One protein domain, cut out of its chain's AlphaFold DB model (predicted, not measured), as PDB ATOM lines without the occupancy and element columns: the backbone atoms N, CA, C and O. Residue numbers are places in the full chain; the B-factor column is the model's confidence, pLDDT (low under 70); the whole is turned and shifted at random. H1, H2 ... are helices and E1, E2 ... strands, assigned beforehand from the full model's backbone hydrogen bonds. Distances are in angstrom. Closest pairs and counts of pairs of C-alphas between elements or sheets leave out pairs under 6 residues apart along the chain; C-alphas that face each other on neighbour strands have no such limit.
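What this domain is: This is residues 17 to 229 of the 244 residues of the protein "Metallophosphoesterase" of Thermomicrobium roseum (UniProt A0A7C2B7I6). Three small sheets follow one another along an elongated body: E1, E2 and E7 in the middle, E5, E4, E3 and E6 at one end, and E8, E9 and E10 at the other end. The long helix H4 bridges two of them, packing on the end sheet with residues 115 to 126 and on the middle sheet with residues 131 to 139; H2 and H3 cover opposite faces of that end sheet, H1 packs on the middle sheet, H5 lies beside H4, and H6 covers one face of the last sheet. The printed part has 213 residues, with six named helices and ten named strands in the order E1 H1 E2 E3 E4 E5 H2 E6 H3 H4 E7 H5 E8 E9 H6 E10, a mixed class of helices and strands. E1, E2, E7 is all parallel; E5, E4, E3, E6 and E8, E9, E10 are mixed. The whole is compact, with a radius of gyration of the C-alphas of 19.5 A, and spans 69 by 40 by 27 A.

Where its parts are: Find C-alpha 17 at (-5.912, -17.096, 5.669), where E1 begins; it covers residues 17 to 19. H1, residues 26 to 38, is 18.5 A long, and E2 is residues 43 to 46. Next come E3, residues 55 to 60, E4, residues 66 to 70, E5, residues 73 to 77, H2, residues 80 to 92 and 17.9 A long, E6, residues 96 to 100, and H3, residues 102 to 110. From C-alpha 112 at (-11.516, 13.475, -15.726), H4 runs 43.4 A to residue 141, with a kink of 31 degrees near residue 135. E7 is residues 144 to 147, H5 residues 155 to 163, E8 residues 173 to 178, E9 residues 181 to 186, and H6, 16.4 A long, residues 202 to 213. E10, residues 225 to 228, ends at C-alpha 228, (3.671, -11.697, -5.502).

How they stand to each other: Begin at E1, parallel to E2, with N 19 and O 45 at 3.0 A; E2 is parallel to E7, with N 146 and O 44 at 2.8 A. E1, H1, E2 form a strand-helix-strand unit, two parallel neighbour strands with a helix between, its crossover right-handed. H1 runs along the strands at a height over the sheet of 10.0 A. E3, E4, E5 form a meander, each strand the antiparallel neighbour of the one before: look for N 67 and O 59 at 2.8 A, and N 75 and O 68 at 2.8 A. E3 is parallel to E6, with N 58 and O 98 at 2.8 A. H2 lies over E4 and E3 at a height of 9.0 A. The hub H4 touches H1 at a shallow tilt of 17 degrees, closest at the C-alphas of Val 33 and Ala 134, 6.4 A. It touches H5 with residues 120 to 124 alone, closest at the C-alphas of Arg 124 and Leu 157, 7.1 A. The hairpin E8 and E9 has N 183 and O 175 at 2.8 A; E9 and E10 are parallel, with N 227 and O 184 at 2.8 A. H6 is on this sheet at a height of 8.6 A and apart from H4. Each O i to N i+4 pair is within hydrogen-bond range in H1, H2, H3 and H6, against 24 of 26 in H4 and 3 of 5 in H5.

The domain as a whole: The two C-alphas farthest apart, those of Arg 63 and Glu 219, are 69.5 A apart. The printed part has no cut. The links E9 to H6 and H6 to E10 are long. Residues 109 to 114, of which 112 to 114 belong to H4, stand free. The mean pLDDT of the printed part is 96.7, and no printed residue is under 70.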
ATOM      1  N   LEU A  17      -4.787 -17.157   6.599       98.38
ATOM      2  CA  LEU A  17      -5.912 -17.096   5.669       98.38
ATOM      3  C   LEU A  17      -5.572 -16.093   4.567       98.38
ATOM      4  O   LEU A  17      -5.314 -14.932   4.865       98.38
ATOM      5  N   PHE A  18      -5.569 -16.544   3.318       98.19
ATOM      6  CA  PHE A  18      -5.214 -15.733   2.158       98.19
ATOM      7  C   PHE A  18      -6.429 -15.511   1.253       98.19
ATOM      8  O   PHE A  18      -7.214 -16.438   1.040       98.19
ATOM      9  N   ALA A  19      -6.566 -14.297   0.726       97.81
ATOM     10  CA  ALA A  19      -7.508 -13.947  -0.331       97.81
ATOM     11  C   ALA A  19      -6.892 -12.895  -1.264       97.81
ATOM     12  O   ALA A  19      -5.992 -12.164  -0.866       97.81
ATOM     13  N   THR A  20      -7.394 -12.816  -2.489       96.25
ATOM     14  CA  THR A  20      -6.915 -11.916  -3.547       96.25
ATOM     15  C   THR A  20      -8.126 -11.480  -4.391       96.25
ATOM     16  O   THR A  20      -9.198 -12.077  -4.253       96.25
ATOM     17  N   ASP A  21      -7.982 -10.432  -5.193       95.31
ATOM     18  CA  ASP A  21      -8.962  -9.863  -6.129       95.31
ATOM     19  C   ASP A  21     -10.295  -9.500  -5.473       95.31
ATOM     20  O   ASP A  21     -11.386  -9.842  -5.935       95.31
ATOM     21  N   LEU A  22     -10.213  -8.792  -4.342       97.38
ATOM     22  CA  LEU A  22     -11.411  -8.334  -3.639       97.38
ATOM     23  C   LEU A  22     -12.117  -7.212  -4.404       97.38
ATOM     24  O   LEU A  22     -13.329  -7.060  -4.242       97.38
ATOM     25  N   HIS A  23     -11.375  -6.407  -5.171       97.38
ATOM     26  CA  HIS A  23     -11.895  -5.315  -6.000       97.38
ATOM     27  C   HIS A  23     -12.926  -4.426  -5.287       97.38
ATOM     28  O   HIS A  23     -13.997  -4.102  -5.805       97.38
ATOM     29  N   GLY A  24     -12.628  -4.045  -4.044       97.62
ATOM     30  CA  GLY A  24     -13.477  -3.176  -3.238       97.62
ATOM     31  C   GLY A  24     -14.807  -3.796  -2.790       97.62
ATOM     32  O   GLY A  24     -15.639  -3.060  -2.263       97.62
ATOM     33  N   ALA A  25     -15.048  -5.097  -2.977       98.44
ATOM     34  CA  ALA A  25     -16.317  -5.745  -2.647       98.44
ATOM     35  C   ALA A  25     -16.522  -5.892  -1.129       98.44
ATOM     36  O   ALA A  25     -15.950  -6.772  -0.473       98.44
ATOM     37  N   ASN A  26     -17.396  -5.055  -0.559       98.56
ATOM     38  CA  ASN A  26     -17.654  -5.038   0.884       98.56
ATOM     39  C   ASN A  26     -18.154  -6.396   1.407       98.56
ATOM     40  O   ASN A  26     -17.773  -6.820   2.502       98.56
ATOM     41  N   LEU A  27     -18.976  -7.112   0.634       98.50
ATOM     42  CA  LEU A  27     -19.493  -8.419   1.034       98.50
ATOM     43  C   LEU A  27     -18.379  -9.461   1.165       98.50
ATOM     44  O   LEU A  27     -18.359 -10.223   2.136       98.50
ATOM     45  N   VAL A  28     -17.459  -9.497   0.199       98.31
ATOM     46  CA  VAL A  28     -16.333 -10.439   0.194       98.31
ATOM     47  C   VAL A  28     -15.395 -10.132   1.356       98.31
ATOM     48  O   VAL A  28     -15.029 -11.047   2.096       98.31
ATOM     49  N   PHE A  29     -15.109  -8.854   1.611       98.69
ATOM     50  CA  PHE A  29     -14.306  -8.445   2.761       98.69
ATOM     51  C   PHE A  29     -14.927  -8.883   4.099       98.69
ATOM     52  O   PHE A  29     -14.256  -9.510   4.924       98.69
ATOM     53  N   ARG A  30     -16.234  -8.653   4.306       98.62
ATOM     54  CA  ARG A  30     -16.933  -9.123   5.520       98.62
ATOM     55  C   ARG A  30     -16.864 -10.647   5.665       98.62
ATOM     56  O   ARG A  30     -16.685 -11.148   6.777       98.62
ATOM     57  N   LYS A  31     -16.990 -11.396   4.561       98.50
ATOM     58  CA  LYS A  31     -16.838 -12.861   4.559       98.50
ATOM     59  C   LYS A  31     -15.420 -13.284   4.944       98.50
ATOM     60  O   LYS A  31     -15.294 -14.183   5.769       98.50
ATOM     61  N   LEU A  32     -14.385 -12.625   4.420       98.62
ATOM     62  CA  LEU A  32     -12.984 -12.895   4.754       98.62
ATOM     63  C   LEU A  32     -12.707 -12.691   6.250       98.62
ATOM     64  O   LEU A  32     -12.171 -13.583   6.910       98.62
ATOM     65  N   VAL A  33     -13.140 -11.555   6.806       98.56
ATOM     66  CA  VAL A  33     -12.992 -11.250   8.239       98.56
ATOM     67  C   VAL A  33     -13.698 -12.303   9.097       98.56
ATOM     68  O   VAL A  33     -13.120 -12.809  10.058       98.56
ATOM     69  N   ASN A  34     -14.925 -12.695   8.741       98.50
ATOM     70  CA  ASN A  34     -15.646 -13.742   9.467       98.50
ATOM     71  C   ASN A  34     -14.983 -15.122   9.320       98.50
ATOM     72  O   ASN A  34     -14.890 -15.861  10.300       98.50
ATOM     73  N   ALA A  35     -14.489 -15.465   8.130       98.56
ATOM     74  CA  ALA A  35     -13.780 -16.716   7.882       98.56
ATOM     75  C   ALA A  35     -12.519 -16.820   8.750       98.56
ATOM     76  O   ALA A  35     -12.268 -17.874   9.330       98.56
ATOM     77  N   ALA A  36     -11.780 -15.725   8.936       98.31
ATOM     78  CA  ALA A  36     -10.622 -15.695   9.827       98.31
ATOM     79  C   ALA A  36     -10.971 -16.086  11.272       98.31
ATOM     80  O   ALA A  36     -10.196 -16.777  11.932       98.31
ATOM     81  N   LEU A  37     -12.157 -15.687  11.747       97.56
ATOM     82  CA  LEU A  37     -12.660 -16.065  13.066       97.56
ATOM     83  C   LEU A  37     -13.060 -17.541  13.122       97.56
ATOM     84  O   LEU A  37     -12.692 -18.228  14.072       97.56
ATOM     85  N   VAL A  38     -13.797 -18.017  12.114       97.81
ATOM     86  CA  VAL A  38     -14.280 -19.408  12.026       97.81
ATOM     87  C   VAL A  38     -13.118 -20.389  11.936       97.81
ATOM     88  O   VAL A  38     -13.103 -21.400  12.631       97.81
ATOM     89  N   TYR A  39     -12.132 -20.079  11.100       96.75
ATOM     90  CA  TYR A  39     -10.954 -20.914  10.917       96.75
ATOM     91  C   TYR A  39      -9.884 -20.675  11.976       96.75
ATOM     92  O   TYR A  39      -8.853 -21.334  11.911       96.75
ATOM     93  N   GLU A  40     -10.092 -19.767  12.933       95.94
ATOM     94  CA  GLU A  40      -9.108 -19.421  13.963       95.94
ATOM     95  C   GLU A  40      -7.733 -19.116  13.347       95.94
ATOM     96  O   GLU A  40      -6.715 -19.725  13.695       95.94
ATOM     97  N   ALA A  41      -7.715 -18.246  12.336       98.06
ATOM     98  CA  ALA A  41      -6.487 -17.829  11.677       98.06
ATOM     99  C   ALA A  41      -5.571 -17.087  12.664       98.06
ATOM    100  O   ALA A  41      -6.040 -16.430  13.588       98.06
ATOM    101  N   ASN A  42      -4.261 -17.169  12.459       98.12
ATOM    102  CA  ASN A  42      -3.285 -16.338  13.163       98.12
ATOM    103  C   ASN A  42      -3.059 -15.008  12.440       98.12
ATOM    104  O   ASN A  42      -2.791 -13.988  13.072       98.12
ATOM    105  N   ALA A  43      -3.179 -15.026  11.115       98.31
ATOM    106  CA  ALA A  43      -3.109 -13.849  10.271       98.31
ATOM    107  C   ALA A  43      -4.057 -13.995   9.078       98.31
ATOM    108  O   ALA A  43      -4.324 -15.107   8.613       98.31
ATOM    109  N   VAL A  44      -4.533 -12.860   8.581       98.56
ATOM    110  CA  VAL A  44      -5.230 -12.724   7.302       98.56
ATOM    111  C   VAL A  44      -4.337 -11.910   6.378       98.56
ATOM    112  O   VAL A  44      -3.821 -10.885   6.814       98.56
ATOM    113  N   LEU A  45      -4.171 -12.356   5.137       98.62
ATOM    114  CA  LEU A  45      -3.479 -11.627   4.079       98.62
ATOM    115  C   LEU A  45      -4.426 -11.388   2.905       98.62
ATOM    116  O   LEU A  45      -5.016 -12.341   2.393       98.62
ATOM    117  N   ILE A  46      -4.533 -10.131   2.476       98.50
ATOM    118  CA  ILE A  46      -5.072  -9.784   1.158       98.50
ATOM    119  C   ILE A  46      -3.898  -9.556   0.198       98.50
ATOM    120  O   ILE A  46      -3.045  -8.721   0.487       98.50
ATOM    121  N   GLY A  47      -3.841 -10.305  -0.902       97.12
ATOM    122  CA  GLY A  47      -2.732 -10.274  -1.862       97.12
ATOM    123  C   GLY A  47      -2.691  -9.059  -2.792       97.12
ATOM    124  O   GLY A  47      -1.617  -8.752  -3.298       97.12
ATOM    125  N   GLY A  48      -3.823  -8.366  -2.947       93.62
ATOM    126  CA  GLY A  48      -4.141  -7.489  -4.083       93.62
ATOM    127  C   GLY A  48      -5.267  -8.127  -4.912       93.62
ATOM    128  O   GLY A  48      -5.623  -9.258  -4.628       93.62
ATOM    129  N   ASP A  49      -5.943  -7.473  -5.848       96.56
ATOM    130  CA  ASP A  49      -6.255  -6.042  -5.845       96.56
ATOM    131  C   ASP A  49      -7.239  -5.681  -4.713       96.56
ATOM    132  O   ASP A  49      -8.222  -6.387  -4.433       96.56
ATOM    133  N   LEU A  50      -6.991  -4.550  -4.051       97.19
ATOM    134  CA  LEU A  50      -7.822  -4.032  -2.962       97.19
ATOM    135  C   LEU A  50      -9.027  -3.247  -3.480       97.19
ATOM    136  O   LEU A  50     -10.124  -3.350  -2.920       97.19
ATOM    137  N   THR A  51      -8.823  -2.437  -4.513       97.56
ATOM    138  CA  THR A  51      -9.768  -1.427  -4.986       97.56
ATOM    139  C   THR A  51     -10.564  -1.899  -6.196       97.56
ATOM    140  O   THR A  51     -10.119  -2.691  -7.024       97.56
ATOM    141  N   GLY A  52     -11.820  -1.463  -6.249       94.81
ATOM    142  CA  GLY A  52     -12.706  -1.742  -7.377       94.81
ATOM    143  C   GLY A  52     -12.519  -0.739  -8.512       94.81
ATOM    144  O   GLY A  52     -11.891   0.303  -8.342       94.81
ATOM    145  N   LYS A  53     -13.132  -1.032  -9.659       92.75
ATOM    146  CA  LYS A  53     -12.895  -0.305 -10.920       92.75
ATOM    147  C   LYS A  53     -14.027   0.640 -11.336       92.75
ATOM    148  O   LYS A  53     -13.876   1.395 -12.287       92.75
ATOM    149  N   VAL A  54     -15.166   0.599 -10.641       95.44
ATOM    150  CA  VAL A  54     -16.406   1.245 -11.099       95.44
ATOM    151  C   VAL A  54     -16.853   2.336 -10.131       95.44
ATOM    152  O   VAL A  54     -17.153   2.052  -8.971       95.44
ATOM    153  N   LEU A  55     -16.955   3.567 -10.634       97.12
ATOM    154  CA  LEU A  55     -17.617   4.696  -9.982       97.12
ATOM    155  C   LEU A  55     -19.046   4.818 -10.528       97.12
ATOM    156  O   LEU A  55     -19.238   4.972 -11.730       97.12
ATOM    157  N   VAL A  56     -20.042   4.764  -9.648       97.81
ATOM    158  CA  VAL A  56     -21.465   4.842  -9.989       97.81
ATOM    159  C   VAL A  56     -22.059   6.125  -9.401       97.81
ATOM    160  O   VAL A  56     -22.199   6.229  -8.179       97.81
ATOM    161  N   PRO A  57     -22.430   7.112 -10.230       97.62
ATOM    162  CA  PRO A  57     -23.148   8.286  -9.762       97.62
ATOM    163  C   PRO A  57     -24.607   7.927  -9.453       97.62
ATOM    164  O   PRO A  57     -25.317   7.332 -10.263       97.62
ATOM    165  N   LEU A  58     -25.061   8.321  -8.270       97.88
ATOM    166  CA  LEU A  58     -26.450   8.266  -7.841       97.88
ATOM    167  C   LEU A  58     -26.975   9.706  -7.822       97.88
ATOM    168  O   LEU A  58     -26.667  10.477  -6.910       97.88
ATOM    169  N   ILE A  59     -27.716  10.080  -8.866       98.19
ATOM    170  CA  ILE A  59     -28.017  11.474  -9.214       98.19
ATOM    171  C   ILE A  59     -29.390  11.870  -8.679       98.19
ATOM    172  O   ILE A  59     -30.417  11.298  -9.061       98.19
ATOM    173  N   ARG A  60     -29.431  12.892  -7.826       97.62
ATOM    174  CA  ARG A  60     -30.674  13.401  -7.242       97.62
ATOM    175  C   ARG A  60     -31.604  13.970  -8.315       97.62
ATOM    176  O   ARG A  60     -31.177  14.724  -9.185       97.62
ATOM    177  N   GLN A  61     -32.890  13.640  -8.231       97.00
ATOM    178  CA  GLN A  61     -33.902  14.116  -9.175       97.00
ATOM    179  C   GLN A  61     -34.678  15.322  -8.627       97.00
ATOM    180  O   GLN A  61     -34.968  15.410  -7.434       97.00
ATOM    181  N   ALA A  62     -35.083  16.238  -9.516       90.00
ATOM    182  CA  ALA A  62     -35.773  17.482  -9.148       90.00
ATOM    183  C   ALA A  62     -37.114  17.264  -8.416       90.00
ATOM    184  O   ALA A  62     -37.536  18.102  -7.623       90.00
ATOM    185  N   ARG A  63     -37.789  16.133  -8.668       86.69
ATOM    186  CA  ARG A  63     -39.061  15.756  -8.023       86.69
ATOM    187  C   ARG A  63     -38.876  14.869  -6.782       86.69
ATOM    188  O   ARG A  63     -39.854  14.316  -6.288       86.69
ATOM    189  N   GLY A  64     -37.645  14.748  -6.280       88.81
ATOM    190  CA  GLY A  64     -37.267  13.756  -5.274       88.81
ATOM    191  C   GLY A  64     -36.885  12.414  -5.902       88.81
ATOM    192  O   GLY A  64     -37.138  12.176  -7.082       88.81
ATOM    193  N   GLY A  65     -36.250  11.552  -5.108       94.56
ATOM    194  CA  GLY A  65     -35.683  10.292  -5.584       94.56
ATOM    195  C   GLY A  65     -34.328  10.451  -6.281       94.56
ATOM    196  O   GLY A  65     -33.721  11.530  -6.287       94.56
ATOM    197  N   TRP A  66     -33.855   9.347  -6.857       98.12
ATOM    198  CA  TRP A  66     -32.506   9.201  -7.395       98.12
ATOM    199  C   TRP A  66     -32.510   8.439  -8.717       98.12
ATOM    200  O   TRP A  66     -33.281   7.500  -8.896       98.12
ATOM    201  N   LEU A  67     -31.625   8.824  -9.627       97.75
ATOM    202  CA  LEU A  67     -31.375   8.137 -10.888       97.75
ATOM    203  C   LEU A  67     -29.998   7.483 -10.833       97.75
ATOM    204  O   LEU A  67     -29.036   8.093 -10.369       97.75
ATOM    205  N   VAL A  68     -29.909   6.253 -11.313       97.62
ATOM    206  CA  VAL A  68     -28.657   5.502 -11.390       97.62
ATOM    207  C   VAL A  68     -28.647   4.667 -12.659       97.62
ATOM    208  O   VAL A  68     -29.677   4.103 -13.028       97.62
ATOM    209  N   SER A  69     -27.491   4.585 -13.310       95.19
ATOM    210  CA  SER A  69     -27.282   3.755 -14.494       95.19
ATOM    211  C   SER A  69     -26.113   2.807 -14.247       95.19
ATOM    212  O   SER A  69     -25.017   3.255 -13.917       95.19
ATOM    213  N   VAL A  70     -26.357   1.502 -14.366       93.19
ATOM    214  CA  VAL A  70     -25.367   0.430 -14.160       93.19
ATOM    215  C   VAL A  70     -25.614  -0.639 -15.218       93.19
ATOM    216  O   VAL A  70     -26.765  -1.007 -15.427       93.19
ATOM    217  N   ASP A  71     -24.560  -1.131 -15.873       88.56
ATOM    218  CA  ASP A  71     -24.652  -2.188 -16.895       88.56
ATOM    219  C   ASP A  71     -25.711  -1.882 -17.982       88.56
ATOM    220  O   ASP A  71     -26.516  -2.733 -18.342       88.56
ATOM    221  N   GLU A  72     -25.746  -0.629 -18.462       87.94
ATOM    222  CA  GLU A  72     -26.722  -0.094 -19.439       87.94
ATOM    223  C   GLU A  72     -28.188  -0.031 -18.956       87.94
ATOM    224  O   GLU A  72     -29.059   0.497 -19.655       87.94
ATOM    225  N   GLU A  73     -28.478  -0.467 -17.729       92.50
ATOM    226  CA  GLU A  73     -29.790  -0.331 -17.105       92.50
ATOM    227  C   GLU A  73     -29.893   0.964 -16.302       92.50
ATOM    228  O   GLU A  73     -29.135   1.201 -15.360       92.50
ATOM    229  N   THR A  74     -30.901   1.777 -16.612       95.56
ATOM    230  CA  THR A  74     -31.243   2.969 -15.828       95.56
ATOM    231  C   THR A  74     -32.389   2.668 -14.869       95.56
ATOM    232  O   THR A  74     -33.454   2.202 -15.279       95.56
ATOM    233  N   ARG A  75     -32.198   2.986 -13.587       95.88
ATOM    234  CA  ARG A  75     -33.186   2.793 -12.518       95.88
ATOM    235  C   ARG A  75     -33.529   4.127 -11.862       95.88
ATOM    236  O   ARG A  75     -32.645   4.920 -11.543       95.88
ATOM    237  N   LEU A  76     -34.824   4.347 -11.638       97.06
ATOM    238  CA  LEU A  76     -35.338   5.447 -10.827       97.06
ATOM    239  C   LEU A  76     -35.709   4.901  -9.445       97.06
ATOM    240  O   LEU A  76     -36.600   4.063  -9.334       97.06
ATOM    241  N   LEU A  77     -35.026   5.380  -8.414       97.31
ATOM    242  CA  LEU A  77     -35.251   5.015  -7.019       97.31
ATOM    243  C   LEU A  77     -36.115   6.098  -6.377       97.31
ATOM    244  O   LEU A  77     -35.738   7.272  -6.349       97.31
ATOM    245  N   ALA A  78     -37.288   5.722  -5.881       95.50
ATOM    246  CA  ALA A  78     -38.319   6.670  -5.466       95.50
ATOM    247  C   ALA A  78     -38.023   7.340  -4.113       95.50
ATOM    248  O   ALA A  78     -38.602   8.380  -3.798       95.50
ATOM    249  N   SER A  79     -37.132   6.761  -3.304       95.50
ATOM    250  CA  SER A  79     -36.845   7.223  -1.943       95.50
ATOM    251  C   SER A  79     -35.376   7.056  -1.552       95.50
ATOM    252  O   SER A  79     -34.637   6.281  -2.159       95.50
ATOM    253  N   ASP A  80     -34.966   7.738  -0.480       95.44
ATOM    254  CA  ASP A  80     -33.632   7.569   0.110       95.44
ATOM    255  C   ASP A  80     -33.408   6.144   0.636       95.44
ATOM    256  O   ASP A  80     -32.292   5.637   0.588       95.44
ATOM    257  N   SER A  81     -34.469   5.462   1.083       96.88
ATOM    258  CA  SER A  81     -34.379   4.069   1.533       96.88
ATOM    259  C   SER A  81     -34.079   3.111   0.381       96.88
ATOM    260  O   SER A  81     -33.273   2.199   0.543       96.88
ATOM    261  N   GLU A  82     -34.717   3.301  -0.777       97.31
ATOM    262  CA  GLU A  82     -34.415   2.518  -1.983       97.31
ATOM    263  C   GLU A  82     -32.998   2.810  -2.485       97.31
ATOM    264  O   GLU A  82     -32.256   1.891  -2.833       97.31
ATOM    265  N   ALA A  83     -32.593   4.082  -2.446       97.31
ATOM    266  CA  ALA A  83     -31.243   4.502  -2.785       97.31
ATOM    267  C   ALA A  83     -30.182   3.882  -1.874       97.31
ATOM    268  O   ALA A  83     -29.134   3.461  -2.361       97.31
ATOM    269  N   GLU A  84     -30.428   3.797  -0.568       97.88
ATOM    270  CA  GLU A  84     -29.519   3.167   0.395       97.88
ATOM    271  C   GLU A  84     -29.417   1.651   0.191       97.88
ATOM    272  O   GLU A  84     -28.313   1.103   0.161       97.88
ATOM    273  N   ALA A  85     -30.551   0.977  -0.023       97.81
ATOM    274  CA  ALA A  85     -30.571  -0.457  -0.297       97.81
ATOM    275  C   ALA A  85     -29.775  -0.795  -1.568       97.81
ATOM    276  O   ALA A  85     -28.929  -1.690  -1.549       97.81
ATOM    277  N   TYR A  86     -29.975  -0.029  -2.644       97.75
ATOM    278  CA  TYR A  86     -29.249  -0.247  -3.893       97.75
ATOM    279  C   TYR A  86     -27.772   0.158  -3.796       97.75
ATOM    280  O   TYR A  86     -26.900  -0.530  -4.321       97.75
ATOM    281  N   THR A  87     -27.458   1.219  -3.044       98.06
ATOM    282  CA  THR A  87     -26.066   1.581  -2.723       98.06
ATOM    283  C   THR A  87     -25.352   0.432  -2.007       98.06
ATOM    284  O   THR A  87     -24.214   0.096  -2.342       98.06
ATOM    285  N   THR A  88     -26.023  -0.221  -1.056       98.00
ATOM    286  CA  THR A  88     -25.477  -1.393  -0.360       98.00
ATOM    287  C   THR A  88     -25.209  -2.540  -1.332       98.00
ATOM    288  O   THR A  88     -24.114  -3.092  -1.319       98.00
ATOM    289  N   GLU A  89     -26.151  -2.858  -2.225       97.94
ATOM    290  CA  GLU A  89     -25.974  -3.901  -3.248       97.94
ATOM    291  C   GLU A  89     -24.756  -3.631  -4.149       97.94
ATOM    292  O   GLU A  89     -23.911  -4.507  -4.352       97.94
ATOM    293  N   LEU A  90     -24.636  -2.402  -4.654       97.94
ATOM    294  CA  LEU A  90     -23.540  -1.989  -5.531       97.94
ATOM    295  C   LEU A  90     -22.184  -2.040  -4.818       97.94
ATOM    296  O   LEU A  90     -21.215  -2.583  -5.350       97.94
ATOM    297  N   THR A  91     -22.112  -1.518  -3.593       98.25
ATOM    298  CA  THR A  91     -20.865  -1.522  -2.812       98.25
ATOM    299  C   THR A  91     -20.473  -2.921  -2.338       98.25
ATOM    300  O   THR A  91     -19.283  -3.234  -2.248       98.25
ATOM    301  N   ASP A  92     -21.441  -3.809  -2.112       98.25
ATOM    302  CA  ASP A  92     -21.195  -5.223  -1.831       98.25
ATOM    303  C   ASP A  92     -20.569  -5.961  -3.018       98.25
ATOM    304  O   ASP A  92     -19.792  -6.893  -2.794       98.25
ATOM    305  N   ARG A  93     -20.844  -5.506  -4.248       97.06
ATOM    306  CA  ARG A  93     -20.226  -5.979  -5.500       97.06
ATOM    307  C   ARG A  93     -18.921  -5.259  -5.867       97.06
ATOM    308  O   ARG A  93     -18.275  -5.667  -6.823       97.06
ATOM    309  N   GLY A  94     -18.532  -4.217  -5.132       97.56
ATOM    310  CA  GLY A  94     -17.265  -3.500  -5.331       97.56
ATOM    311  C   GLY A  94     -17.366  -2.142  -6.023       97.56
ATOM    312  O   GLY A  94     -16.368  -1.422  -6.099       97.56
ATOM    313  N   ALA A  95     -18.556  -1.717  -6.446       97.94
ATOM    314  CA  ALA A  95     -18.751  -0.391  -7.029       97.94
ATOM    315  C   ALA A  95     -18.659   0.719  -5.970       97.94
ATOM    316  O   ALA A  95     -19.023   0.528  -4.809       97.94
ATOM    317  N   TYR A  96     -18.180   1.898  -6.354       98.38
ATOM    318  CA  TYR A  96     -18.109   3.090  -5.510       98.38
ATOM    319  C   TYR A  96     -19.257   4.011  -5.867       98.38
ATOM    320  O   TYR A  96     -19.340   4.476  -6.994       98.38
ATOM    321  N   VAL A  97     -20.167   4.244  -4.927       98.12
ATOM    322  CA  VAL A  97     -21.379   5.017  -5.195       98.12
ATOM    323  C   VAL A  97     -21.172   6.458  -4.755       98.12
ATOM    324  O   VAL A  97     -20.906   6.712  -3.582       98.12
ATOM    325  N   LEU A  98     -21.328   7.397  -5.688       98.06
ATOM    326  CA  LEU A  98     -21.269   8.830  -5.421       98.06
ATOM    327  C   LEU A  98     -22.674   9.430  -5.473       98.06
ATOM    328  O   LEU A  98     -23.246   9.593  -6.550       98.06
ATOM    329  N   ARG A  99     -23.214   9.826  -4.322       96.81
ATOM    330  CA  ARG A  99     -24.436  10.641  -4.284       96.81
ATOM    331  C   ARG A  99     -24.115  12.064  -4.724       96.81
ATOM    332  O   ARG A  99     -23.276  12.717  -4.111       96.81
ATOM    333  N   CYS A 100     -24.783  12.540  -5.766       97.19
ATOM    334  CA  CYS A 100     -24.538  13.862  -6.340       97.19
ATOM    335  C   CYS A 100     -25.825  14.501  -6.881       97.19
ATOM    336  O   CYS A 100     -26.844  13.833  -7.065       97.19
ATOM    337  N   ASP A 101     -25.790  15.813  -7.095       97.19
ATOM    338  CA  ASP A 101     -26.792  16.537  -7.881       97.19
ATOM    339  C   ASP A 101     -26.407  16.545  -9.378       97.19
ATOM    340  O   ASP A 101     -25.281  16.164  -9.730       97.19
ATOM    341  N   PRO A 102     -27.336  16.916 -10.281       97.06
ATOM    342  CA  PRO A 102     -27.059  16.969 -11.715       97.06
ATOM    343  C   PRO A 102     -25.865  17.860 -12.071       97.06
ATOM    344  O   PRO A 102     -25.061  17.498 -12.927       97.06
ATOM    345  N   GLU A 103     -25.699  18.992 -11.388       96.56
ATOM    346  CA  GLU A 103     -24.615  19.943 -11.629       96.56
ATOM    347  C   GLU A 103     -23.244  19.338 -11.296       96.56
ATOM    348  O   GLU A 103     -22.290  19.477 -12.068       96.56
ATOM    349  N   THR A 104     -23.140  18.629 -10.169       96.19
ATOM    350  CA  THR A 104     -21.932  17.900  -9.770       96.19
ATOM    351  C   THR A 104     -21.643  16.771 -10.747       96.19
ATOM    352  O   THR A 104     -20.493  16.620 -11.160       96.19
ATOM    353  N   PHE A 105     -22.660  16.005 -11.153       96.75
ATOM    354  CA  PHE A 105     -22.494  14.949 -12.151       96.75
ATOM    355  C   PHE A 105     -21.962  15.505 -13.478       96.75
ATOM    356  O   PHE A 105     -20.955  15.018 -13.986       96.75
ATOM    357  N   GLU A 106     -22.551  16.581 -14.001       96.56
ATOM    358  CA  GLU A 106     -22.066  17.218 -15.226       96.56
ATOM    359  C   GLU A 106     -20.639  17.766 -15.094       96.56
ATOM    360  O   GLU A 106     -19.851  17.713 -16.041       96.56
ATOM    361  N   ALA A 107     -20.296  18.331 -13.935       95.50
ATOM    362  CA  ALA A 107     -18.955  18.839 -13.683       95.50
ATOM    363  C   ALA A 107     -17.916  17.710 -13.672       95.50
ATOM    364  O   ALA A 107     -16.818  17.882 -14.199       95.50
ATOM    365  N   LEU A 108     -18.279  16.556 -13.111       95.56
ATOM    366  CA  LEU A 108     -17.477  15.343 -13.154       95.56
ATOM    367  C   LEU A 108     -17.363  14.814 -14.588       95.56
ATOM    368  O   LEU A 108     -16.258  14.543 -15.035       95.56
ATOM    369  N   GLU A 109     -18.442  14.749 -15.366       95.12
ATOM    370  CA  GLU A 109     -18.402  14.307 -16.773       95.12
ATOM    371  C   GLU A 109     -17.458  15.147 -17.653       95.12
ATOM    372  O   GLU A 109     -16.792  14.620 -18.550       95.12
ATOM    373  N   ARG A 110     -17.325  16.443 -17.359       96.94
ATOM    374  CA  ARG A 110     -16.444  17.356 -18.107       96.94
ATOM    375  C   ARG A 110     -14.982  17.327 -17.656       96.94
ATOM    376  O   ARG A 110     -14.129  17.797 -18.405       96.94
ATOM    377  N   ASP A 111     -14.685  16.793 -16.473       97.06
ATOM    378  CA  ASP A 111     -13.356  16.863 -15.858       97.06
ATOM    379  C   ASP A 111     -12.894  15.484 -15.338       97.06
ATOM    380  O   ASP A 111     -13.250  15.065 -14.227       97.06
ATOM    381  N   PRO A 112     -12.074  14.762 -16.127       95.62
ATOM    382  CA  PRO A 112     -11.516  13.475 -15.726       95.62
ATOM    383  C   PRO A 112     -10.692  13.528 -14.434       95.62
ATOM    384  O   PRO A 112     -10.710  12.562 -13.672       95.62
ATOM    385  N   SER A 113     -10.001  14.639 -14.158       96.69
ATOM    386  CA  SER A 113      -9.203  14.795 -12.938       96.69
ATOM    387  C   SER A 113     -10.105  14.874 -11.711       96.69
ATOM    388  O   SER A 113      -9.873  14.158 -10.738       96.69
ATOM    389  N   ARG A 114     -11.207  15.629 -11.781       96.69
ATOM    390  CA  ARG A 114     -12.195  15.671 -10.688       96.69
ATOM    391  C   ARG A 114     -12.892  14.330 -10.468       96.69
ATOM    392  O   ARG A 114     -13.150  13.968  -9.321       96.69
ATOM    393  N   ARG A 115     -13.174  13.567 -11.534       96.56
ATOM    394  CA  ARG A 115     -13.675  12.182 -11.397       96.56
ATOM    395  C   ARG A 115     -12.681  11.293 -10.683       96.56
ATOM    396  O   ARG A 115     -13.072  10.565  -9.775       96.56
ATOM    397  N   HIS A 116     -11.418  11.361 -11.082       96.19
ATOM    398  CA  HIS A 116     -10.359  10.581 -10.465       96.19
ATOM    399  C   HIS A 116     -10.203  10.920  -8.973       96.19
ATOM    400  O   HIS A 116     -10.169  10.014  -8.143       96.19
ATOM    401  N   GLU A 117     -10.225  12.202  -8.601       97.50
ATOM    402  CA  GLU A 117     -10.184  12.637  -7.196       97.50
ATOM    403  C   GLU A 117     -11.394  12.155  -6.381       97.50
ATOM    404  O   GLU A 117     -11.234  11.675  -5.251       97.50
ATOM    405  N   ALA A 118     -12.605  12.244  -6.945       97.62
ATOM    406  CA  ALA A 118     -13.815  11.730  -6.305       97.62
ATOM    407  C   ALA A 118     -13.721  10.212  -6.089       97.62
ATOM    408  O   ALA A 118     -14.058   9.704  -5.018       97.62
ATOM    409  N   PHE A 119     -13.195   9.493  -7.079       97.81
ATOM    410  CA  PHE A 119     -13.006   8.056  -6.998       97.81
ATOM    411  C   PHE A 119     -11.967   7.687  -5.922       97.81
ATOM    412  O   PHE A 119     -12.276   6.907  -5.018       97.81
ATOM    413  N   LEU A 120     -10.788   8.317  -5.929       98.25
ATOM    414  CA  LEU A 120      -9.773   8.127  -4.887       98.25
ATOM    415  C   LEU A 120     -10.321   8.423  -3.486       98.25
ATOM    416  O   LEU A 120      -9.997   7.713  -2.537       98.25
ATOM    417  N   THR A 121     -11.170   9.441  -3.337       98.38
ATOM    418  CA  THR A 121     -11.811   9.758  -2.050       98.38
ATOM    419  C   THR A 121     -12.670   8.593  -1.556       98.38
ATOM    420  O   THR A 121     -12.469   8.117  -0.438       98.38
ATOM    421  N   LEU A 122     -13.539   8.049  -2.410       98.62
ATOM    422  CA  LEU A 122     -14.385   6.902  -2.059       98.62
ATOM    423  C   LEU A 122     -13.564   5.618  -1.814       98.62
ATOM    424  O   LEU A 122     -13.920   4.808  -0.953       98.62
ATOM    425  N   MET A 123     -12.445   5.429  -2.524       98.50
ATOM    426  CA  MET A 123     -11.485   4.348  -2.252       98.50
ATOM    427  C   MET A 123     -10.900   4.454  -0.844       98.50
ATOM    428  O   MET A 123     -10.923   3.474  -0.095       98.50
ATOM    429  N   ARG A 124     -10.437   5.647  -0.453       98.38
ATOM    430  CA  ARG A 124      -9.886   5.907   0.887       98.38
ATOM    431  C   ARG A 124     -10.918   5.644   1.979       98.38
ATOM    432  O   ARG A 124     -10.612   4.949   2.946       98.38
ATOM    433  N   GLU A 125     -12.142   6.139   1.807       98.25
ATOM    434  CA  GLU A 125     -13.245   5.908   2.750       98.25
ATOM    435  C   GLU A 125     -13.533   4.414   2.944       98.25
ATOM    436  O   GLU A 125     -13.673   3.941   4.077       98.25
ATOM    437  N   ARG A 126     -13.555   3.642   1.850       98.31
ATOM    438  CA  ARG A 126     -13.757   2.191   1.911       98.31
ATOM    439  C   ARG A 126     -12.641   1.482   2.670       98.31
ATOM    440  O   ARG A 126     -12.932   0.670   3.546       98.31
ATOM    441  N   LEU A 127     -11.383   1.792   2.360       97.94
ATOM    442  CA  LEU A 127     -10.225   1.179   3.016       97.94
ATOM    443  C   LEU A 127     -10.194   1.505   4.516       97.94
ATOM    444  O   LEU A 127      -9.965   0.615   5.336       97.94
ATOM    445  N   LEU A 128     -10.523   2.745   4.892       98.00
ATOM    446  CA  LEU A 128     -10.689   3.154   6.291       98.00
ATOM    447  C   LEU A 128     -11.777   2.333   6.999       98.00
ATOM    448  O   LEU A 128     -11.565   1.844   8.115       98.00
ATOM    449  N   HIS A 129     -12.927   2.140   6.348       97.88
ATOM    450  CA  HIS A 129     -14.004   1.309   6.884       97.88
ATOM    451  C   HIS A 129     -13.567  -0.154   7.059       97.88
ATOM    452  O   HIS A 129     -13.820  -0.756   8.107       97.88
ATOM    453  N   TRP A 130     -12.865  -0.714   6.070       98.12
ATOM    454  CA  TRP A 130     -12.343  -2.080   6.121       98.12
ATOM    455  C   TRP A 130     -11.375  -2.282   7.284       98.12
ATOM    456  O   TRP A 130     -11.560  -3.210   8.074       98.12
ATOM    457  N   VAL A 131     -10.402  -1.383   7.463       97.81
ATOM    458  CA  VAL A 131      -9.468  -1.447   8.600       97.81
ATOM    459  C   VAL A 131     -10.201  -1.321   9.929       97.81
ATOM    460  O   VAL A 131      -9.895  -2.061  10.864       97.81
ATOM    461  N   SER A 132     -11.204  -0.443  10.028       97.94
ATOM    462  CA  SER A 132     -12.006  -0.323  11.248       97.94
ATOM    463  C   SER A 132     -12.696  -1.644  11.605       97.94
ATOM    464  O   SER A 132     -12.604  -2.088  12.753       97.94
ATOM    465  N   LEU A 133     -13.328  -2.304  10.628       98.12
ATOM    466  CA  LEU A 133     -13.988  -3.594  10.830       98.12
ATOM    467  C   LEU A 133     -12.986  -4.710  11.163       98.12
ATOM    468  O   LEU A 133     -13.216  -5.486  12.093       98.12
ATOM    469  N   ALA A 134     -11.865  -4.792  10.438       97.75
ATOM    470  CA  ALA A 134     -10.806  -5.758  10.724       97.75
ATOM    471  C   ALA A 134     -10.276  -5.573  12.148       97.75
ATOM    472  O   ALA A 134     -10.200  -6.537  12.906       97.75
ATOM    473  N   ARG A 135      -9.994  -4.336  12.564       97.06
ATOM    474  CA  ARG A 135      -9.537  -4.030  13.922       97.06
ATOM    475  C   ARG A 135     -10.564  -4.434  14.978       97.06
ATOM    476  O   ARG A 135     -10.189  -5.059  15.964       97.06
ATOM    477  N   GLU A 136     -11.839  -4.109  14.776       97.69
ATOM    478  CA  GLU A 136     -12.919  -4.474  15.702       97.69
ATOM    479  C   GLU A 136     -13.012  -5.995  15.899       97.69
ATOM    480  O   GLU A 136     -13.175  -6.475  17.021       97.69
ATOM    481  N   ARG A 137     -12.895  -6.768  14.812       97.94
ATOM    482  CA  ARG A 137     -13.165  -8.212  14.825       97.94
ATOM    483  C   ARG A 137     -11.932  -9.076  15.080       97.94
ATOM    484  O   ARG A 137     -12.031 -10.073  15.795       97.94
ATOM    485  N   LEU A 138     -10.786  -8.714  14.510       97.94
ATOM    486  CA  LEU A 138      -9.568  -9.528  14.484       97.94
ATOM    487  C   LEU A 138      -8.628  -9.211  15.655       97.94
ATOM    488  O   LEU A 138      -8.109 -10.134  16.291       97.94
ATOM    489  N   ALA A 139      -8.458  -7.932  16.010       95.69
ATOM    490  CA  ALA A 139      -7.486  -7.523  17.028       95.69
ATOM    491  C   ALA A 139      -7.767  -8.108  18.431       95.69
ATOM    492  O   ALA A 139      -6.825  -8.617  19.044       95.69
ATOM    493  N   PRO A 140      -9.022  -8.174  18.938       96.81
ATOM    494  CA  PRO A 140      -9.315  -8.812  20.230       96.81
ATOM    495  C   PRO A 140      -8.969 -10.306  20.283       96.81
ATOM    496  O   PRO A 140      -8.901 -10.908  21.357       96.81
ATOM    497  N   ARG A 141      -8.784 -10.931  19.116       96.12
ATOM    498  CA  ARG A 141      -8.419 -12.341  18.963       96.12
ATOM    499  C   ARG A 141      -6.923 -12.537  18.713       96.12
ATOM    500  O   ARG A 141      -6.489 -13.682  18.666       96.12
ATOM    501  N   GLY A 142      -6.153 -11.451  18.602       95.88
ATOM    502  CA  GLY A 142      -4.730 -11.486  18.268       95.88
ATOM    503  C   GLY A 142      -4.453 -11.907  16.824       95.88
ATOM    504  O   GLY A 142      -3.355 -12.376  16.542       95.88
ATOM    505  N   ILE A 143      -5.439 -11.783  15.929       97.94
ATOM    506  CA  ILE A 143      -5.286 -12.122  14.511       97.94
ATOM    507  C   ILE A 143      -4.697 -10.907  13.795       97.94
ATOM    508  O   ILE A 143      -5.283  -9.822  13.844       97.94
ATOM    509  N   ARG A 144      -3.546 -11.080  13.137       97.69
ATOM    510  CA  ARG A 144      -2.909 -10.012  12.347       97.69
ATOM    511  C   ARG A 144      -3.693  -9.766  11.061       97.69
ATOM    512  O   ARG A 144      -4.139 -10.720  10.425       97.69
ATOM    513  N   PHE A 145      -3.825  -8.505  10.666       98.50
ATOM    514  CA  PHE A 145      -4.403  -8.126   9.381       98.50
ATOM    515  C   PHE A 145      -3.307  -7.540   8.496       98.50
ATOM    516  O   PHE A 145      -2.741  -6.492   8.800       98.50
ATOM    517  N   LEU A 146      -2.980  -8.274   7.442       98.50
ATOM    518  CA  LEU A 146      -1.936  -7.972   6.480       98.50
ATOM    519  C   LEU A 146      -2.604  -7.725   5.131       98.50
ATOM    520  O   LEU A 146      -3.576  -8.397   4.773       98.50
ATOM    521  N   TRP A 147      -2.062  -6.803   4.359       97.75
ATOM    522  CA  TRP A 147      -2.532  -6.584   3.001       97.75
ATOM    523  C   TRP A 147      -1.414  -6.085   2.102       97.75
ATOM    524  O   TRP A 147      -0.415  -5.502   2.542       97.75
ATOM    525  N   ASN A 148      -1.609  -6.325   0.823       97.00
ATOM    526  CA  ASN A 148      -0.831  -5.735  -0.230       97.00
ATOM    527  C   ASN A 148      -1.760  -5.181  -1.307       97.00
ATOM    528  O   ASN A 148      -2.947  -5.504  -1.336       97.00
ATOM    529  N   CYS A 149      -1.201  -4.325  -2.151       96.44
ATOM    530  CA  CYS A 149      -1.856  -3.893  -3.375       96.44
ATOM    531  C   CYS A 149      -1.665  -4.934  -4.479       96.44
ATOM    532  O   CYS A 149      -0.721  -5.723  -4.415       96.44
ATOM    533  N   GLY A 150      -2.530  -4.890  -5.484       96.38
ATOM    534  CA  GLY A 150      -2.279  -5.471  -6.796       96.38
ATOM    535  C   GLY A 150      -1.996  -4.383  -7.831       96.38
ATOM    536  O   GLY A 150      -1.850  -3.201  -7.496       96.38
ATOM    537  N   ASN A 151      -1.869  -4.774  -9.095       95.31
ATOM    538  CA  ASN A 151      -1.419  -3.872 -10.147       95.31
ATOM    539  C   ASN A 151      -2.435  -2.782 -10.510       95.31
ATOM    540  O   ASN A 151      -2.012  -1.716 -10.966       95.31
ATOM    541  N   ASP A 152      -3.729  -3.013 -10.256       94.31
ATOM    542  CA  ASP A 152      -4.804  -2.044 -10.496       94.31
ATOM    543  C   ASP A 152      -4.907  -0.973  -9.398       94.31
ATOM    544  O   ASP A 152      -5.499   0.086  -9.616       94.31
ATOM    545  N   ASP A 153      -4.342  -1.224  -8.214       97.50
ATOM    546  CA  ASP A 153      -4.486  -0.332  -7.066       97.50
ATOM    547  C   ASP A 153      -3.680   0.972  -7.237       97.50
ATOM    548  O   ASP A 153      -2.450   0.917  -7.367       97.50
ATOM    549  N   PRO A 154      -4.311   2.160  -7.136       97.00
ATOM    550  CA  PRO A 154      -3.626   3.441  -7.320       97.00
ATOM    551  C   PRO A 154      -2.469   3.668  -6.335       97.00
ATOM    552  O   PRO A 154      -2.592   3.401  -5.136       97.00
ATOM    553  N   LEU A 155      -1.353   4.218  -6.824       96.88
ATOM    554  CA  LEU A 155      -0.174   4.558  -6.009       96.88
ATOM    555  C   LEU A 155      -0.476   5.674  -4.993       96.88
ATOM    556  O   LEU A 155       0.127   5.743  -3.924       96.88
ATOM    557  N   GLU A 156      -1.462   6.520  -5.283       97.81
ATOM    558  CA  GLU A 156      -1.944   7.624  -4.446       97.81
ATOM    559  C   GLU A 156      -2.581   7.164  -3.124       97.81
ATOM    560  O   GLU A 156      -2.907   7.992  -2.260       97.81
ATOM    561  N   LEU A 157      -2.799   5.854  -2.970       97.38
ATOM    562  CA  LEU A 157      -3.289   5.235  -1.742       97.38
ATOM    563  C   LEU A 157      -2.152   4.772  -0.822       97.38
ATOM    564  O   LEU A 157      -2.400   4.624   0.373       97.38
ATOM    565  N   ASP A 158      -0.920   4.617  -1.317       97.00
ATOM    566  CA  ASP A 158       0.211   4.094  -0.535       97.00
ATOM    567  C   ASP A 158       0.468   4.865   0.769       97.00
ATOM    568  O   ASP A 158       0.622   4.210   1.803       97.00
ATOM    569  N   PRO A 159       0.449   6.219   0.794       96.50
ATOM    570  CA  PRO A 159       0.635   6.958   2.042       96.50
ATOM    571  C   PRO A 159      -0.425   6.617   3.092       96.50
ATOM    572  O   PRO A 159      -0.105   6.438   4.263       96.50
ATOM    573  N   LEU A 160      -1.686   6.458   2.669       96.62
ATOM    574  CA  LEU A 160      -2.759   6.031   3.563       96.62
ATOM    575  C   LEU A 160      -2.500   4.601   4.052       96.62
ATOM    576  O   LEU A 160      -2.511   4.354   5.253       96.62
ATOM    577  N   LEU A 161      -2.252   3.661   3.137       96.69
ATOM    578  CA  LEU A 161      -2.063   2.244   3.463       96.69
ATOM    579  C   LEU A 161      -0.899   2.013   4.435       96.69
ATOM    580  O   LEU A 161      -1.010   1.169   5.326       96.69
ATOM    581  N   ALA A 162       0.185   2.779   4.298       95.00
ATOM    582  CA  ALA A 162       1.365   2.696   5.155       95.00
ATOM    583  C   ALA A 162       1.115   3.162   6.601       95.00
ATOM    584  O   ALA A 162       1.790   2.691   7.517       95.00
ATOM    585  N   GLU A 163       0.153   4.064   6.817       92.62
ATOM    586  CA  GLU A 163      -0.084   4.709   8.114       92.62
ATOM    587  C   GLU A 163      -1.308   4.164   8.867       92.62
ATOM    588  O   GLU A 163      -1.555   4.562  10.007       92.62
ATOM    589  N   LEU A 164      -2.078   3.243   8.273       91.06
ATOM    590  CA  LEU A 164      -3.345   2.770   8.836       91.06
ATOM    591  C   LEU A 164      -3.162   1.861  10.069       91.06
ATOM    592  O   LEU A 164      -2.767   0.699   9.939       91.06
ATOM    593  N   PRO A 165      -3.534   2.310  11.287       88.19
ATOM    594  CA  PRO A 165      -3.341   1.505  12.486       88.19
ATOM    595  C   PRO A 165      -4.266   0.285  12.496       88.19
ATOM    596  O   PRO A 165      -5.491   0.413  12.429       88.19
ATOM    597  N   GLY A 166      -3.686  -0.901  12.681       88.44
ATOM    598  CA  GLY A 166      -4.427  -2.167  12.709       88.44
ATOM    599  C   GLY A 166      -4.444  -2.922  11.378       88.44
ATOM    600  O   GLY A 166      -5.064  -3.980  11.317       88.44
ATOM    601  N   ALA A 167      -3.745  -2.416  10.360       95.75
ATOM    602  CA  ALA A 167      -3.391  -3.141   9.145       95.75
ATOM    603  C   ALA A 167      -1.881  -3.020   8.896       95.75
ATOM    604  O   ALA A 167      -1.274  -2.003   9.222       95.75
ATOM    605  N   GLU A 168      -1.260  -4.049   8.328       97.31
ATOM    606  CA  GLU A 168       0.150  -4.009   7.939       97.31
ATOM    607  C   GLU A 168       0.257  -4.025   6.414       97.31
ATOM    608  O   GLU A 168      -0.011  -5.047   5.781       97.31
ATOM    609  N   PHE A 169       0.646  -2.887   5.834       98.00
ATOM    610  CA  PHE A 169       0.924  -2.762   4.405       98.00
ATOM    611  C   PHE A 169       2.309  -3.306   4.056       98.00
ATOM    612  O   PHE A 169       3.317  -2.903   4.653       98.00
ATOM    613  N   LEU A 170       2.334  -4.263   3.125       97.38
ATOM    614  CA  LEU A 170       3.507  -5.093   2.858       97.38
ATOM    615  C   LEU A 170       4.253  -4.762   1.561       97.38
ATOM    616  O   LEU A 170       5.280  -5.387   1.315       97.38
ATOM    617  N   GLU A 171       3.793  -3.804   0.757       97.00
ATOM    618  CA  GLU A 171       4.408  -3.510  -0.543       97.00
ATOM    619  C   GLU A 171       5.917  -3.257  -0.419       97.00
ATOM    620  O   GLU A 171       6.357  -2.378   0.326       97.00
ATOM    621  N   GLY A 172       6.720  -4.049  -1.139       96.94
ATOM    622  CA  GLY A 172       8.180  -3.931  -1.132       96.94
ATOM    623  C   GLY A 172       8.854  -4.396   0.166       96.94
ATOM    624  O   GLY A 172       9.996  -4.011   0.436       96.94
ATOM    625  N   ARG A 173       8.182  -5.210   0.990       97.94
ATOM    626  CA  ARG A 173       8.682  -5.627   2.310       97.94
ATOM    627  C   ARG A 173       8.684  -7.138   2.489       97.94
ATOM    628  O   ARG A 173       7.767  -7.835   2.057       97.94
ATOM    629  N   ALA A 174       9.682  -7.626   3.225       98.50
ATOM    630  CA  ALA A 174       9.639  -8.931   3.865       98.50
ATOM    631  C   ALA A 174       9.523  -8.766   5.381       98.50
ATOM    632  O   ALA A 174      10.263  -7.999   5.998       98.50
ATOM    633  N   ILE A 175       8.583  -9.482   5.993       97.94
ATOM    634  CA  ILE A 175       8.350  -9.431   7.437       97.94
ATOM    635  C   ILE A 175       8.444 -10.824   8.067       97.94
ATOM    636  O   ILE A 175       8.047 -11.809   7.442       97.94
ATOM    637  N   PRO A 176       8.896 -10.937   9.327       97.12
ATOM    638  CA  PRO A 176       8.742 -12.174  10.074       97.12
ATOM    639  C   PRO A 176       7.248 -12.445  10.311       97.12
ATOM    640  O   PRO A 176       6.508 -11.612  10.855       97.12
ATOM    641  N   LEU A 177       6.791 -13.626   9.896       95.75
ATOM    642  CA  LEU A 177       5.402 -14.046  10.046       95.75
ATOM    643  C   LEU A 177       5.221 -14.871  11.323       95.75
ATOM    644  O   LEU A 177       4.439 -14.485  12.194       95.75
ATOM    645  N   PHE A 178       5.967 -15.975  11.447       94.69
ATOM    646  CA  PHE A 178       6.048 -16.784  12.667       94.69
ATOM    647  C   PHE A 178       7.311 -17.656  12.680       94.69
ATOM    648  O   PHE A 178       7.659 -18.274  11.677       94.69
ATOM    649  N   GLY A 179       7.980 -17.771  13.831       93.75
ATOM    650  CA  GLY A 179       9.196 -18.582  13.939       93.75
ATOM    651  C   GLY A 179      10.245 -18.165  12.901       93.75
ATOM    652  O   GLY A 179      10.682 -17.021  12.915       93.75
ATOM    653  N   ARG A 180      10.614 -19.094  12.007       95.25
ATOM    654  CA  ARG A 180      11.555 -18.874  10.889       95.25
ATOM    655  C   ARG A 180      10.874 -18.513   9.561       95.25
ATOM    656  O   ARG A 180      11.551 -18.337   8.557       95.25
ATOM    657  N   VAL A 181       9.543 -18.468   9.528       97.19
ATOM    658  CA  VAL A 181       8.774 -18.177   8.313       97.19
ATOM    659  C   VAL A 181       8.690 -16.672   8.118       97.19
ATOM    660  O   VAL A 181       8.218 -15.943   8.997       97.19
ATOM    661  N   TRP A 182       9.099 -16.237   6.933       98.25
ATOM    662  CA  TRP A 182       8.988 -14.863   6.459       98.25
ATOM    663  C   TRP A 182       7.864 -14.740   5.435       98.25
ATOM    664  O   TRP A 182       7.556 -15.699   4.732       98.25
ATOM    665  N   LEU A 183       7.257 -13.562   5.349       98.56
ATOM    666  CA  LEU A 183       6.315 -13.195   4.298       98.56
ATOM    667  C   LEU A 183       6.907 -12.031   3.504       98.56
ATOM    668  O   LEU A 183       7.031 -10.933   4.043       98.56
ATOM    669  N   ALA A 184       7.282 -12.293   2.256       98.44
ATOM    670  CA  ALA A 184       7.759 -11.318   1.278       98.44
ATOM    671  C   ALA A 184       6.604 -10.893   0.371       98.44
ATOM    672  O   ALA A 184       5.867 -11.761  -0.091       98.44
ATOM    673  N   SER A 185       6.444  -9.595   0.103       98.19
ATOM    674  CA  SER A 185       5.307  -9.095  -0.677       98.19
ATOM    675  C   SER A 185       5.698  -8.088  -1.759       98.19
ATOM    676  O   SER A 185       6.445  -7.143  -1.500       98.19
ATOM    677  N   VAL A 186       5.151  -8.280  -2.962       98.19
ATOM    678  CA  VAL A 186       5.263  -7.369  -4.115       98.19
ATOM    679  C   VAL A 186       3.920  -7.331  -4.843       98.19
ATOM    680  O   VAL A 186       3.408  -8.362  -5.267       98.19
ATOM    681  N   GLY A 187       3.344  -6.142  -4.960       96.75
ATOM    682  CA  GLY A 187       2.025  -5.879  -5.538       96.75
ATOM    683  C   GLY A 187       2.071  -5.418  -6.988       96.75
ATOM    684  O   GLY A 187       1.048  -5.347  -7.656       96.75
ATOM    685  N   ALA A 188       3.267  -5.100  -7.478       96.31
ATOM    686  CA  ALA A 188       3.500  -4.796  -8.877       96.31
ATOM    687  C   ALA A 188       3.321  -6.031  -9.770       96.31
ATOM    688  O   ALA A 188       3.542  -7.170  -9.341       96.31
ATOM    689  N   ALA A 189       2.997  -5.776 -11.035       95.75
ATOM    690  CA  ALA A 189       2.999  -6.776 -12.090       95.75
ATOM    691  C   ALA A 189       3.843  -6.323 -13.277       95.75
ATOM    692  O   ALA A 189       4.272  -5.169 -13.361       95.75
ATOM    693  N   ASN A 190       4.120  -7.256 -14.181       94.12
ATOM    694  CA  ASN A 190       4.703  -6.901 -15.460       94.12
ATOM    695  C   ASN A 190       3.659  -6.191 -16.346       94.12
ATOM    696  O   ASN A 190       2.478  -6.137 -16.011       94.12
ATOM    697  N   LEU A 191       4.100  -5.592 -17.453       94.31
ATOM    698  CA  LEU A 191       3.238  -4.789 -18.326       94.31
ATOM    699  C   LEU A 191       2.008  -5.574 -18.814       94.31
ATOM    700  O   LEU A 191       2.140  -6.534 -19.578       94.31
ATOM    701  N   THR A 192       0.814  -5.118 -18.432       90.75
ATOM    702  CA  THR A 192      -0.457  -5.648 -18.932       90.75
ATOM    703  C   THR A 192      -0.972  -4.821 -20.117       90.75
ATOM    704  O   THR A 192      -0.540  -3.682 -20.323       90.75
ATOM    705  N   PRO A 193      -1.947  -5.329 -20.895       88.94
ATOM    706  CA  PRO A 193      -2.599  -4.546 -21.950       88.94
ATOM    707  C   PRO A 193      -3.304  -3.274 -21.452       88.94
ATOM    708  O   PRO A 193      -3.590  -2.385 -22.251       88.94
ATOM    709  N   TRP A 194      -3.596  -3.194 -20.153       88.38
ATOM    710  CA  TRP A 194      -4.317  -2.085 -19.533       88.38
ATOM    711  C   TRP A 194      -3.398  -0.980 -19.011       88.38
ATOM    712  O   TRP A 194      -3.899   0.088 -18.663       88.38
ATOM    713  N   ASN A 195      -2.076  -1.211 -18.990       90.50
ATOM    714  CA  ASN A 195      -1.081  -0.282 -18.454       90.50
ATOM    715  C   ASN A 195      -1.493   0.228 -17.060       90.50
ATOM    716  O   ASN A 195      -1.682   1.431 -16.845       90.50
ATOM    717  N   CYS A 196      -1.713  -0.720 -16.146       94.69
ATOM    718  CA  CYS A 196      -2.235  -0.461 -14.810       94.69
ATOM    719  C   CYS A 196      -1.246   0.363 -13.962       94.69
ATOM    720  O   CYS A 196      -0.049   0.400 -14.265       94.69
ATOM    721  N   PRO A 197      -1.705   1.012 -12.874       95.56
ATOM    722  CA  PRO A 197      -0.876   1.907 -12.062       95.56
ATOM    723  C   PRO A 197       0.455   1.324 -11.572       95.56
ATOM    724  O   PRO A 197       1.417   2.078 -11.410       95.56
ATOM    725  N   ARG A 198       0.522   0.008 -11.317       96.56
ATOM    726  CA  ARG A 198       1.745  -0.671 -10.840       96.56
ATOM    727  C   ARG A 198       2.337  -1.657 -11.841       96.56
ATOM    728  O   ARG A 198       3.132  -2.514 -11.446       96.56
ATOM    729  N   ASP A 199       1.967  -1.537 -13.109       96.88
ATOM    730  CA  ASP A 199       2.623  -2.272 -14.181       96.88
ATOM    731  C   ASP A 199       4.040  -1.725 -14.393       96.88
ATOM    732  O   ASP A 199       4.276  -0.514 -14.422       96.88
ATOM    733  N   MET A 200       5.008  -2.623 -14.553       96.38
ATOM    734  CA  MET A 200       6.402  -2.259 -14.798       96.38
ATOM    735  C   MET A 200       7.086  -3.238 -15.758       96.38
ATOM    736  O   MET A 200       6.594  -4.344 -15.971       96.38
ATOM    737  N   PRO A 201       8.220  -2.862 -16.373       97.44
ATOM    738  CA  PRO A 201       9.008  -3.801 -17.165       97.44
ATOM    739  C   PRO A 201       9.419  -5.031 -16.345       97.44
ATOM    740  O   PRO A 201       9.712  -4.912 -15.153       97.44
ATOM    741  N   GLU A 202       9.498  -6.191 -16.994       96.19
ATOM    742  CA  GLU A 202       9.852  -7.475 -16.367       96.19
ATOM    743  C   GLU A 202      11.160  -7.382 -15.565       96.19
ATOM    744  O   GLU A 202      11.244  -7.840 -14.427       96.19
ATOM    745  N   GLU A 203      12.175  -6.709 -16.111       97.69
ATOM    746  CA  GLU A 203      13.463  -6.545 -15.438       97.69
ATOM    747  C   GLU A 203      13.365  -5.676 -14.176       97.69
ATOM    748  O   GLU A 203      14.162  -5.846 -13.254       97.69
ATOM    749  N   GLU A 204      12.422  -4.732 -14.124       97.81
ATOM    750  CA  GLU A 204      12.166  -3.926 -12.927       97.81
ATOM    751  C   GLU A 204      11.390  -4.724 -11.877       97.81
ATOM    752  O   GLU A 204      11.751  -4.685 -10.699       97.81
ATOM    753  N   LEU A 205      10.398  -5.516 -12.299       97.75
ATOM    754  CA  LEU A 205       9.681  -6.422 -11.404       97.75
ATOM    755  C   LEU A 205      10.643  -7.429 -10.757       97.75
ATOM    756  O   LEU A 205      10.626  -7.595  -9.535       97.75
ATOM    757  N   ALA A 206      11.530  -8.035 -11.549       97.62
ATOM    758  CA  ALA A 206      12.558  -8.949 -11.058       97.62
ATOM    759  C   ALA A 206      13.470  -8.276 -10.018       97.62
ATOM    760  O   ALA A 206      13.646  -8.808  -8.921       97.62
ATOM    761  N   ARG A 207      13.968  -7.059 -10.301       98.38
ATOM    762  CA  ARG A 207      14.767  -6.277  -9.337       98.38
ATOM    763  C   ARG A 207      14.016  -6.019  -8.032       98.38
ATOM    764  O   ARG A 207      14.620  -6.063  -6.961       98.38
ATOM    765  N   ARG A 208      12.714  -5.744  -8.107       97.75
ATOM    766  CA  ARG A 208      11.880  -5.474  -6.930       97.75
ATOM    767  C   ARG A 208      11.664  -6.733  -6.092       97.75
ATOM    768  O   ARG A 208      11.806  -6.669  -4.871       97.75
ATOM    769  N   ILE A 209      11.400  -7.876  -6.728       98.00
ATOM    770  CA  ILE A 209      11.298  -9.178  -6.052       98.00
ATOM    771  C   ILE A 209      12.628  -9.541  -5.379       98.00
ATOM    772  O   ILE A 209      12.628  -9.898  -4.199       98.00
ATOM    773  N   ASP A 210      13.756  -9.371  -6.075       98.25
ATOM    774  CA  ASP A 210      15.091  -9.606  -5.516       98.25
ATOM    775  C   ASP A 210      15.356  -8.707  -4.300       98.25
ATOM    776  O   ASP A 210      15.782  -9.186  -3.246       98.25
ATOM    777  N   ALA A 211      15.040  -7.412  -4.397       98.56
ATOM    778  CA  ALA A 211      15.201  -6.471  -3.291       98.56
ATOM    779  C   ALA A 211      14.393  -6.894  -2.052       98.56
ATOM    780  O   ALA A 211      14.902  -6.812  -0.932       98.56
ATOM    781  N   VAL A 212      13.170  -7.402  -2.225       98.50
ATOM    782  CA  VAL A 212      12.378  -7.947  -1.113       98.50
ATOM    783  C   VAL A 212      12.988  -9.237  -0.567       98.50
ATOM    784  O   VAL A 212      13.114  -9.384   0.649       98.50
ATOM    785  N   ALA A 213      13.419 -10.153  -1.435       98.38
ATOM    786  CA  ALA A 213      14.029 -11.414  -1.022       98.38
ATOM    787  C   ALA A 213      15.305 -11.201  -0.186       98.38
ATOM    788  O   ALA A 213      15.529 -11.922   0.786       98.38
ATOM    789  N   THR A 214      16.110 -10.176  -0.500       98.31
ATOM    790  CA  THR A 214      17.336  -9.844   0.259       98.31
ATOM    791  C   THR A 214      17.087  -9.351   1.687       98.31
ATOM    792  O   THR A 214      18.012  -9.357   2.498       98.31
ATOM    793  N   GLN A 215      15.854  -8.961   2.027       98.50
ATOM    794  CA  GLN A 215      15.481  -8.591   3.398       98.50
ATOM    795  C   GLN A 215      15.361  -9.821   4.318       98.50
ATOM    796  O   GLN A 215      15.328  -9.672   5.540       98.50
ATOM    797  N   ILE A 216      15.297 -11.033   3.751       98.62
ATOM    798  CA  ILE A 216      15.155 -12.288   4.491       98.62
ATOM    799  C   ILE A 216      16.548 -12.860   4.810       98.62
ATOM    800  O   ILE A 216      17.374 -12.998   3.902       98.62
ATOM    801  N   PRO A 217      16.827 -13.263   6.067       98.06
ATOM    802  CA  PRO A 217      18.044 -13.994   6.407       98.06
ATOM    803  C   PRO A 217      18.215 -15.233   5.526       98.06
ATOM    804  O   PRO A 217      17.278 -16.004   5.313       98.06
ATOM    805  N   ARG A 218      19.429 -15.458   5.017       97.38
ATOM    806  CA  ARG A 218      19.702 -16.512   4.025       97.38
ATOM    807  C   ARG A 218      19.316 -17.906   4.523       97.38
ATOM    808  O   ARG A 218      18.843 -18.734   3.749       97.38
ATOM    809  N   GLU A 219      19.525 -18.166   5.805       97.62
ATOM    810  CA  GLU A 219      19.159 -19.405   6.482       97.62
ATOM    811  C   GLU A 219      17.641 -19.627   6.565       97.62
ATOM    812  O   GLU A 219      17.208 -20.780   6.641       97.62
ATOM    813  N   ASP A 220      16.849 -18.554   6.534       98.12
ATOM    814  CA  ASP A 220      15.389 -18.561   6.661       98.12
ATOM    815  C   ASP A 220      14.666 -18.474   5.308       98.12
ATOM    816  O   ASP A 220      13.497 -18.847   5.220       98.12
ATOM    817  N   LEU A 221      15.354 -18.065   4.235       97.50
ATOM    818  CA  LEU A 221      14.799 -17.971   2.879       97.50
ATOM    819  C   LEU A 221      14.067 -19.247   2.400       97.50
ATOM    820  O   LEU A 221      12.994 -19.110   1.815       97.50
ATOM    821  N   PRO A 222      14.538 -20.485   2.682       97.50
ATOM    822  CA  PRO A 222      13.802 -21.704   2.323       97.50
ATOM    823  C   PRO A 222      12.426 -21.856   2.994       97.50
ATOM    824  O   PRO A 222      11.650 -22.724   2.601       97.50
ATOM    825  N   PHE A 223      12.133 -21.055   4.023       96.94
ATOM    826  CA  PHE A 223      10.862 -21.040   4.748       96.94
ATOM    827  C   PHE A 223       9.984 -19.838   4.374       96.94
ATOM    828  O   PHE A 223       8.928 -19.654   4.979       96.94
ATOM    829  N   ALA A 224      10.418 -18.999   3.432       97.94
ATOM    830  CA  ALA A 224       9.689 -17.802   3.047       97.94
ATOM    831  C   ALA A 224       8.428 -18.127   2.231       97.94
ATOM    832  O   ALA A 224       8.411 -19.021   1.385       97.94
ATOM    833  N   ILE A 225       7.379 -17.349   2.476       98.06
ATOM    834  CA  ILE A 225       6.170 -17.276   1.662       98.06
ATOM    835  C   ILE A 225       6.283 -16.016   0.807       98.06
ATOM    836  O   ILE A 225       6.507 -14.928   1.338       98.06
ATOM    837  N   PHE A 226       6.108 -16.162  -0.504       97.56
ATOM    838  CA  PHE A 226       6.103 -15.051  -1.453       97.56
ATOM    839  C   PHE A 226       4.663 -14.714  -1.847       97.56
ATOM    840  O   PHE A 226       3.977 -15.526  -2.462       97.56
ATOM    841  N   ASN A 227       4.218 -13.517  -1.474       97.56
ATOM    842  CA  ASN A 227       2.982 -12.888  -1.921       97.56
ATOM    843  C   ASN A 227       3.301 -11.927  -3.074       97.56
ATOM    844  O   ASN A 227       3.501 -10.731  -2.861       97.56
ATOM    845  N   VAL A 228       3.424 -12.472  -4.281       97.12
ATOM    846  CA  VAL A 228       3.671 -11.697  -5.502       97.12
ATOM    847  C   VAL A 228       2.371 -11.641  -6.293       97.12
ATOM    848  O   VAL A 228       1.796 -12.692  -6.567       97.12
ATOM    849  N   HIS A 229       1.912 -10.433  -6.632       96.31
ATOM    850  CA  HIS A 229       0.667 -10.240  -7.386       96.31
ATOM    851  C   HIS A 229       0.760 -10.844  -8.788       96.31
ATOM    852  O   HIS A 229      -0.131 -11.572  -9.213       96.31
TER     853      HIS A 229